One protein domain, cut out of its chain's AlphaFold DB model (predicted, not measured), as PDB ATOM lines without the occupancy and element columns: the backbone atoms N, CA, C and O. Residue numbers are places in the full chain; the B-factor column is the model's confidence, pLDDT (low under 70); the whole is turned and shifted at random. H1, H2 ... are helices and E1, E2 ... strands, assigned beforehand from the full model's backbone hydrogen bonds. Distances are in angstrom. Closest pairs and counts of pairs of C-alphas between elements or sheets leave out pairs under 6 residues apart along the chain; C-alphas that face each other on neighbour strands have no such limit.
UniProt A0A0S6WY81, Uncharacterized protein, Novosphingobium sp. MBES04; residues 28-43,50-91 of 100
ATOM      1  N   ASP A  28     187.080 213.993 158.560       86.19
ATOM      2  CA  ASP A  28     188.371 213.937 159.237       86.19
ATOM      3  C   ASP A  28     188.537 215.189 160.105       86.19
ATOM      4  O   ASP A  28     188.441 216.318 159.608       86.19
ATOM      5  N   VAL A  29     188.689 214.985 161.416       85.06
ATOM      6  CA  VAL A  29     188.734 216.062 162.407       85.06
ATOM      7  C   VAL A  29     189.819 215.816 163.456       85.06
ATOM      8  O   VAL A  29     190.039 214.666 163.842       85.06
ATOM      9  N   PRO A  30     190.474 216.871 163.985       85.88
ATOM     10  CA  PRO A  30     191.420 216.709 165.084       85.88
ATOM     11  C   PRO A  30     190.717 216.259 166.374       85.88
ATOM     12  O   PRO A  30     189.495 216.339 166.506       85.88
ATOM     13  N   MET A  31     191.485 215.816 167.373       87.75
ATOM     14  CA  MET A  31     190.916 215.499 168.688       87.75
ATOM     15  C   MET A  31     190.207 216.719 169.300       87.75
ATOM     16  O   MET A  31     190.671 217.853 169.170       87.75
ATOM     17  N   GLY A  32     189.089 216.490 169.983       89.06
ATOM     18  CA  GLY A  32     188.311 217.557 170.605       89.06
ATOM     19  C   GLY A  32     186.823 217.247 170.713       89.06
ATOM     20  O   GLY A  32     186.366 216.148 170.398       89.06
ATOM     21  N   SER A  33     186.070 218.244 171.172       89.88
ATOM     22  CA  SER A  33     184.616 218.175 171.325       89.88
ATOM     23  C   SER A  33     183.916 218.874 170.161       89.88
ATOM     24  O   SER A  33     184.174 220.045 169.856       89.88
ATOM     25  N   TYR A  34     182.996 218.160 169.525       89.25
ATOM     26  CA  TYR A  34     182.247 218.599 168.359       89.25
ATOM     27  C   TYR A  34     180.756 218.533 168.645       89.25
ATOM     28  O   TYR A  34     180.164 217.459 168.699       89.25
ATOM     29  N   ILE A  35     180.126 219.699 168.764       90.94
ATOM     30  CA  ILE A  35     178.672 219.784 168.859       90.94
ATOM     31  C   ILE A  35     178.112 219.817 167.439       90.94
ATOM     32  O   ILE A  35     178.165 220.848 166.757       90.94
ATOM     33  N   LEU A  36     177.588 218.679 166.998       90.00
ATOM     34  CA  LEU A  36     176.863 218.558 165.743       90.00
ATOM     35  C   LEU A  36     175.396 218.879 165.991       90.00
ATOM     36  O   LEU A  36     174.764 218.342 166.899       90.00
ATOM     37  N   THR A  37     174.831 219.749 165.172       89.25
ATOM     38  CA  THR A  37     173.421 220.119 165.250       89.25
ATOM     39  C   THR A  37     172.735 219.817 163.934       89.25
ATOM     40  O   THR A  37     173.342 219.858 162.868       89.25
ATOM     41  N   ASN A  38     171.452 219.498 163.990       86.12
ATOM     42  CA  ASN A  38     170.588 219.507 162.822       86.12
ATOM     43  C   ASN A  38     169.403 220.448 163.086       86.12
ATOM     44  O   ASN A  38     169.402 221.248 164.022       86.12
ATOM     45  N   LYS A  39     168.370 220.374 162.245       79.94
ATOM     46  CA  LYS A  39     167.178 221.220 162.368       79.94
ATOM     47  C   LYS A  39     166.365 220.987 163.656       79.94
ATOM     48  O   LYS A  39     165.620 221.875 164.055       79.94
ATOM     49  N   THR A  40     166.455 219.808 164.271       81.81
ATOM     50  CA  THR A  40     165.566 219.361 165.361       81.81
ATOM     51  C   THR A  40     166.266 218.734 166.573       81.81
ATOM     52  O   THR A  40     165.592 218.462 167.562       81.81
ATOM     53  N   SER A  41     167.569 218.478 166.510       86.19
ATOM     54  CA  SER A  41     168.361 217.721 167.482       86.19
ATOM     55  C   SER A  41     169.829 218.173 167.441       86.19
ATOM     56  O   SER A  41     170.288 218.799 166.481       86.19
ATOM     57  N   SER A  42     170.567 217.861 168.498       89.25
ATOM     58  CA  SER A  42     171.988 218.163 168.651       89.25
ATOM     59  C   SER A  42     172.671 217.044 169.416       89.25
ATOM     60  O   SER A  42     172.107 216.539 170.385       89.25
ATOM     61  N   VAL A  43     173.889 216.700 169.017       90.31
ATOM     62  CA  VAL A  43     174.696 215.659 169.646       90.31
ATOM     63  C   VAL A  43     176.102 216.187 169.906       90.31
ATOM     64  O   VAL A  43     176.692 216.857 169.059       90.31
ATOM     65  N   GLY A  50     193.218 209.011 167.571       83.88
ATOM     66  CA  GLY A  50     193.040 207.705 166.924       83.88
ATOM     67  C   GLY A  50     191.639 207.101 167.070       83.88
ATOM     68  O   GLY A  50     191.460 205.922 166.778       83.88
ATOM     69  N   GLN A  51     190.651 207.872 167.534       84.00
ATOM     70  CA  GLN A  51     189.278 207.406 167.679       84.00
ATOM     71  C   GLN A  51     188.391 207.883 166.531       84.00
ATOM     72  O   GLN A  51     188.339 209.068 166.216       84.00
ATOM     73  N   THR A  52     187.590 206.965 165.999       86.88
ATOM     74  CA  THR A  52     186.485 207.278 165.090       86.88
ATOM     75  C   THR A  52     185.172 207.259 165.865       86.88
ATOM     76  O   THR A  52     184.921 206.351 166.663       86.88
ATOM     77  N   LYS A  53     184.322 208.263 165.647       89.81
ATOM     78  CA  LYS A  53     182.950 208.282 166.164       89.81
ATOM     79  C   LYS A  53     181.972 208.186 165.010       89.81
ATOM     80  O   LYS A  53     182.139 208.859 163.998       89.81
ATOM     81  N   TYR A  54     180.928 207.393 165.206       87.12
ATOM     82  CA  TYR A  54     179.878 207.206 164.221       87.12
ATOM     83  C   TYR A  54     178.627 207.918 164.714       87.12
ATOM     84  O   TYR A  54     178.165 207.711 165.836       87.12
ATOM     85  N   VAL A  55     178.094 208.805 163.882       87.25
ATOM     86  CA  VAL A  55     176.873 209.548 164.186       87.25
ATOM     87  C   VAL A  55     175.852 209.207 163.124       87.25
ATOM     88  O   VAL A  55     176.069 209.435 161.934       87.25
ATOM     89  N   ARG A  56     174.718 208.667 163.557       85.00
ATOM     90  CA  ARG A  56     173.599 208.339 162.686       85.00
ATOM     91  C   ARG A  56     172.529 209.402 162.817       85.00
ATOM     92  O   ARG A  56     172.133 209.775 163.919       85.00
ATOM     93  N   CYS A  57     172.005 209.829 161.674       83.81
ATOM     94  CA  CYS A  57     170.762 210.576 161.647       83.81
ATOM     95  C   CYS A  57     169.582 209.641 161.371       83.81
ATOM     96  O   CYS A  57     169.520 208.990 160.326       83.81
ATOM     97  N   ILE A  58     168.643 209.570 162.311       79.12
ATOM     98  CA  ILE A  58     167.441 208.742 162.216       79.12
ATOM     99  C   ILE A  58     166.242 209.651 161.996       79.12
ATOM    100  O   ILE A  58     165.939 210.534 162.799       79.12
ATOM    101  N   ILE A  59     165.522 209.408 160.908       74.50
ATOM    102  CA  ILE A  59     164.295 210.134 160.601       74.50
ATOM    103  C   ILE A  59     163.139 209.298 161.122       74.50
ATOM    104  O   ILE A  59     162.875 208.208 160.614       74.50
ATOM    105  N   LYS A  60     162.474 209.780 162.172       70.06
ATOM    106  CA  LYS A  60     161.410 209.014 162.826       70.06
ATOM    107  C   LYS A  60     160.222 208.890 161.874       70.06
ATOM    108  O   LYS A  60     159.671 209.896 161.441       70.06
ATOM    109  N   THR A  61     159.817 207.664 161.554       61.28
ATOM    110  CA  THR A  61     158.613 207.365 160.765       61.28
ATOM    111  C   THR A  61     157.436 207.155 161.722       61.28
ATOM    112  O   THR A  61     157.477 206.240 162.541       61.28
ATOM    113  N   GLY A  62     156.410 208.012 161.688       68.44
ATOM    114  CA  GLY A  62     155.248 207.936 162.596       68.44
ATOM    115  C   GLY A  62     154.514 209.272 162.790       68.44
ATOM    116  O   GLY A  62     154.540 210.134 161.919       68.44
ATOM    117  N   PHE A  63     153.892 209.505 163.951       61.97
ATOM    118  CA  PHE A  63     153.237 210.797 164.253       61.97
ATOM    119  C   PHE A  63     154.222 211.991 164.245       61.97
ATOM    120  O   PHE A  63     153.831 213.135 164.060       61.97
ATOM    121  N   MET A  64     155.523 211.709 164.395       63.47
ATOM    122  CA  MET A  64     156.632 212.665 164.279       63.47
ATOM    123  C   MET A  64     157.382 212.559 162.937       63.47
ATOM    124  O   MET A  64     158.574 212.870 162.877       63.47
ATOM    125  N   THR A  65     156.712 212.100 161.873       65.69
ATOM    126  CA  THR A  65     157.300 212.021 160.524       65.69
ATOM    127  C   THR A  65     157.888 213.373 160.128       65.69
ATOM    128  O   THR A  65     157.195 214.386 160.143       65.69
ATOM    129  N   GLY A  66     159.184 213.385 159.805       63.69
ATOM    130  CA  GLY A  66     159.931 214.599 159.457       63.69
ATOM    131  C   GLY A  66     160.872 215.124 160.545       63.69
ATOM    132  O   GLY A  66     161.674 216.008 160.251       63.69
ATOM    133  N   ARG A  67     160.844 214.582 161.773       72.50
ATOM    134  CA  ARG A  67     161.903 214.862 162.759       72.50
ATOM    135  C   ARG A  67     163.138 214.015 162.486       72.50
ATOM    136  O   ARG A  67     163.050 212.788 162.412       72.50
ATOM    137  N   ALA A  68     164.276 214.690 162.415       76.81
ATOM    138  CA  ALA A  68     165.592 214.095 162.280       76.81
ATOM    139  C   ALA A  68     166.288 214.093 163.649       76.81
ATOM    140  O   ALA A  68     166.461 215.142 164.272       76.81
ATOM    141  N   ASP A  69     166.680 212.925 164.132       83.31
ATOM    142  CA  ASP A  69     167.342 212.759 165.423       83.31
ATOM    143  C   ASP A  69     168.789 212.313 165.219       83.31
ATOM    144  O   ASP A  69     169.036 211.399 164.432       83.31
ATOM    145  N   LEU A  70     169.733 212.972 165.891       86.12
ATOM    146  CA  LEU A  70     171.150 212.621 165.832       86.12
ATOM    147  C   LEU A  70     171.492 211.725 167.014       86.12
ATOM    148  O   LEU A  70     171.253 212.098 168.161       86.12
ATOM    149  N   GLN A  71     172.057 210.558 166.732       85.69
ATOM    150  CA  GLN A  71     172.460 209.596 167.753       85.69
ATOM    151  C   GLN A  71     173.880 209.111 167.479       85.69
ATOM    152  O   GLN A  71     174.251 208.872 166.329       85.69
ATOM    153  N   ILE A  72     174.669 208.971 168.542       87.19
ATOM    154  CA  ILE A  72     175.963 208.291 168.469       87.19
ATOM    155  C   ILE A  72     175.673 206.801 168.364       87.19
ATOM    156  O   ILE A  72     174.878 206.270 169.138       87.19
ATOM    157  N   VAL A  73     176.294 206.155 167.389       86.50
ATOM    158  CA  VAL A  73     176.221 204.711 167.181       86.50
ATOM    159  C   VAL A  73     177.626 204.125 167.209       86.50
ATOM    160  O   VAL A  73     178.622 204.854 167.145       86.50
ATOM    161  N   ASP A  74     177.698 202.807 167.309       86.12
ATOM    162  CA  ASP A  74     178.954 202.073 167.253       86.12
ATOM    163  C   ASP A  74     179.341 201.745 165.805       86.12
ATOM    164  O   ASP A  74     178.517 201.812 164.886       86.12
ATOM    165  N   ALA A  75     180.611 201.379 165.609       81.94
ATOM    166  CA  ALA A  75     181.149 201.009 164.299       81.94
ATOM    167  C   ALA A  75     180.369 199.847 163.664       81.94
ATOM    168  O   ALA A  75     180.052 199.900 162.481       81.94
ATOM    169  N   GLU A  76     179.976 198.856 164.469       81.81
ATOM    170  CA  GLU A  76     179.235 197.673 164.019       81.81
ATOM    171  C   GLU A  76     177.915 198.057 163.328       81.81
ATOM    172  O   GLU A  76     177.628 197.614 162.221       81.81
ATOM    173  N   THR A  77     177.164 199.001 163.909       78.44
ATOM    174  CA  THR A  77     175.892 199.481 163.338       78.44
ATOM    175  C   THR A  77     176.088 200.215 162.011       78.44
ATOM    176  O   THR A  77     175.184 200.269 161.170       78.44
ATOM    177  N   PHE A  78     177.241 200.859 161.839       80.00
ATOM    178  CA  PHE A  78     177.592 201.507 160.586       80.00
ATOM    179  C   PHE A  78     177.989 200.472 159.531       80.00
ATOM    180  O   PHE A  78     177.469 200.530 158.417       80.00
ATOM    181  N   GLU A  79     178.850 199.516 159.879       81.06
ATOM    182  CA  GLU A  79     179.347 198.481 158.969       81.06
ATOM    183  C   GLU A  79     178.222 197.613 158.404       81.06
ATOM    184  O   GLU A  79     178.189 197.406 157.189       81.06
ATOM    185  N   GLU A  80     177.250 197.219 159.236       79.00
ATOM    186  CA  GLU A  80     176.079 196.413 158.845       79.00
ATOM    187  C   GLU A  80     175.289 196.989 157.662       79.00
ATOM    188  O   GLU A  80     174.687 196.246 156.889       79.00
ATOM    189  N   HIS A  81     175.289 198.312 157.508       76.12
ATOM    190  CA  HIS A  81     174.526 199.015 156.478       76.12
ATOM    191  C   HIS A  81     175.403 199.870 155.555       76.12
ATOM    192  O   HIS A  81     174.886 200.564 154.680       76.12
ATOM    193  N   SER A  82     176.724 199.822 155.732       74.44
ATOM    194  CA  SER A  82     177.684 200.657 155.003       74.44
ATOM    195  C   SER A  82     177.619 200.435 153.491       74.44
ATOM    196  O   SER A  82     177.697 201.393 152.726       74.44
ATOM    197  N   ALA A  83     177.384 199.191 153.065       77.19
ATOM    198  CA  ALA A  83     177.252 198.814 151.659       77.19
ATOM    199  C   ALA A  83     176.014 199.423 150.976       77.19
ATOM    200  O   ALA A  83     176.010 199.603 149.759       77.19
ATOM    201  N   ASP A  84     174.983 199.764 151.752       79.25
ATOM    202  CA  ASP A  84     173.761 200.391 151.247       79.25
ATOM    203  C   ASP A  84     173.853 201.922 151.236       79.25
ATOM    204  O   ASP A  84     172.931 202.591 150.756       79.25
ATOM    205  N   TYR A  85     174.924 202.499 151.791       84.06
ATOM    206  CA  TYR A  85     175.055 203.937 151.961       84.06
ATOM    207  C   TYR A  85     175.867 204.598 150.842       84.06
ATOM    208  O   TYR A  85     176.967 204.191 150.488       84.06
ATOM    209  N   GLU A  86     175.347 205.707 150.322       85.69
ATOM    210  CA  GLU A  86     176.058 206.581 149.394       85.69
ATOM    211  C   GLU A  86     176.938 207.566 150.175       85.69
ATOM    212  O   GLU A  86     176.443 208.333 151.010       85.69
ATOM    213  N   ARG A  87     178.243 207.576 149.879       86.31
ATOM    214  CA  ARG A  87     179.177 208.531 150.480       86.31
ATOM    215  C   ARG A  87     178.922 209.942 149.959       86.31
ATOM    216  O   ARG A  87     178.871 210.178 148.752       86.31
ATOM    217  N   LYS A  88     178.824 210.894 150.878       87.44
ATOM    218  CA  LYS A  88     178.765 212.331 150.632       87.44
ATOM    219  C   LYS A  88     180.060 212.998 151.053       87.44
ATOM    220  O   LYS A  88     180.693 212.612 152.032       87.44
ATOM    221  N   GLU A  89     180.415 214.028 150.301       84.75
ATOM    222  CA  GLU A  89     181.518 214.908 150.644       84.75
ATOM    223  C   GLU A  89     181.074 215.891 151.725       84.75
ATOM    224  O   GLU A  89     179.962 216.427 151.687       84.75
ATOM    225  N   VAL A  90     181.952 216.112 152.700       86.25
ATOM    226  CA  VAL A  90     181.747 217.110 153.745       86.25
ATOM    227  C   VAL A  90     182.333 218.431 153.258       86.25
ATOM    228  O   VAL A  90     183.531 218.541 153.017       86.25
ATOM    229  N   ALA A  91     181.495 219.454 153.159       80.81
ATOM    230  CA  ALA A  91     181.882 220.835 152.907       80.81
ATOM    231  C   ALA A  91     182.384 221.491 154.206       80.81
ATOM    232  O   ALA A  91     181.816 222.470 154.692       80.81
TER     233      ALA A  91
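What this domain is: This is residues 28 to 43 and 50 to 91 of the 100 residues of an uncharacterized protein of Novosphingobium sp. MBES04 (UniProt A0A0S6WY81). A long two-stranded hairpin, E2 and E3, makes the middle of a loose model, with strand E1 along one side and the short helix H1 at the other. Residues 36 to 37 of E1 pair with residues 42 to 43, where the chain folds back, and beyond the first part of H1 residues 79 to 89, with E4, stick out as an arm. The printed part has 58 residues, with named elements in the order E1, E2, E3, H1, E4, and its class is mixed, helices and strands. The sheet E2 - E3 is antiparallel; the radius of gyration of the C-alphas is 13.0 A and the spans are 40 by 27 by 22 A.

Where its parts are: E1, residues 32 to 37, begins at C-alpha 32 (188.311, 217.557, 170.605) and is 16.0 A long. E2, residues 54 to 59, measures 16.3 A, and E3, residues 68 to 73, measures 15.0 A. H1, residues 75 to 82, is 9.9 A long. E4, residues 86 to 88, is 6.5 A long and ends at C-alpha 88 (178.765, 212.331, 150.632).

How they stand to each other: E2 and E3 form a hairpin, antiparallel at 150 degrees; N 56 and O 71, 2.8 A apart, are within hydrogen-bond range. The closest C-alphas of E1 and E3 are those of Thr 37 and Leu 70, 7.9 A apart. Those of E2 and H1 are Tyr 54 and Ala 75, 6.3 A apart. In H1, 3 of 4 O i to N i+4 pairs are within range. E4 and E2 are apart.

The domain as a whole: The C-alphas of Gly 50 and Phe 63, the two farthest apart, are 40.0 A apart. Residues 44 to 49 are not printed, and C-alphas 43 and 50 are 20.2 A apart across this cut. Of the links printed whole, none is long. Residues 61 to 66 have pLDDT under 70.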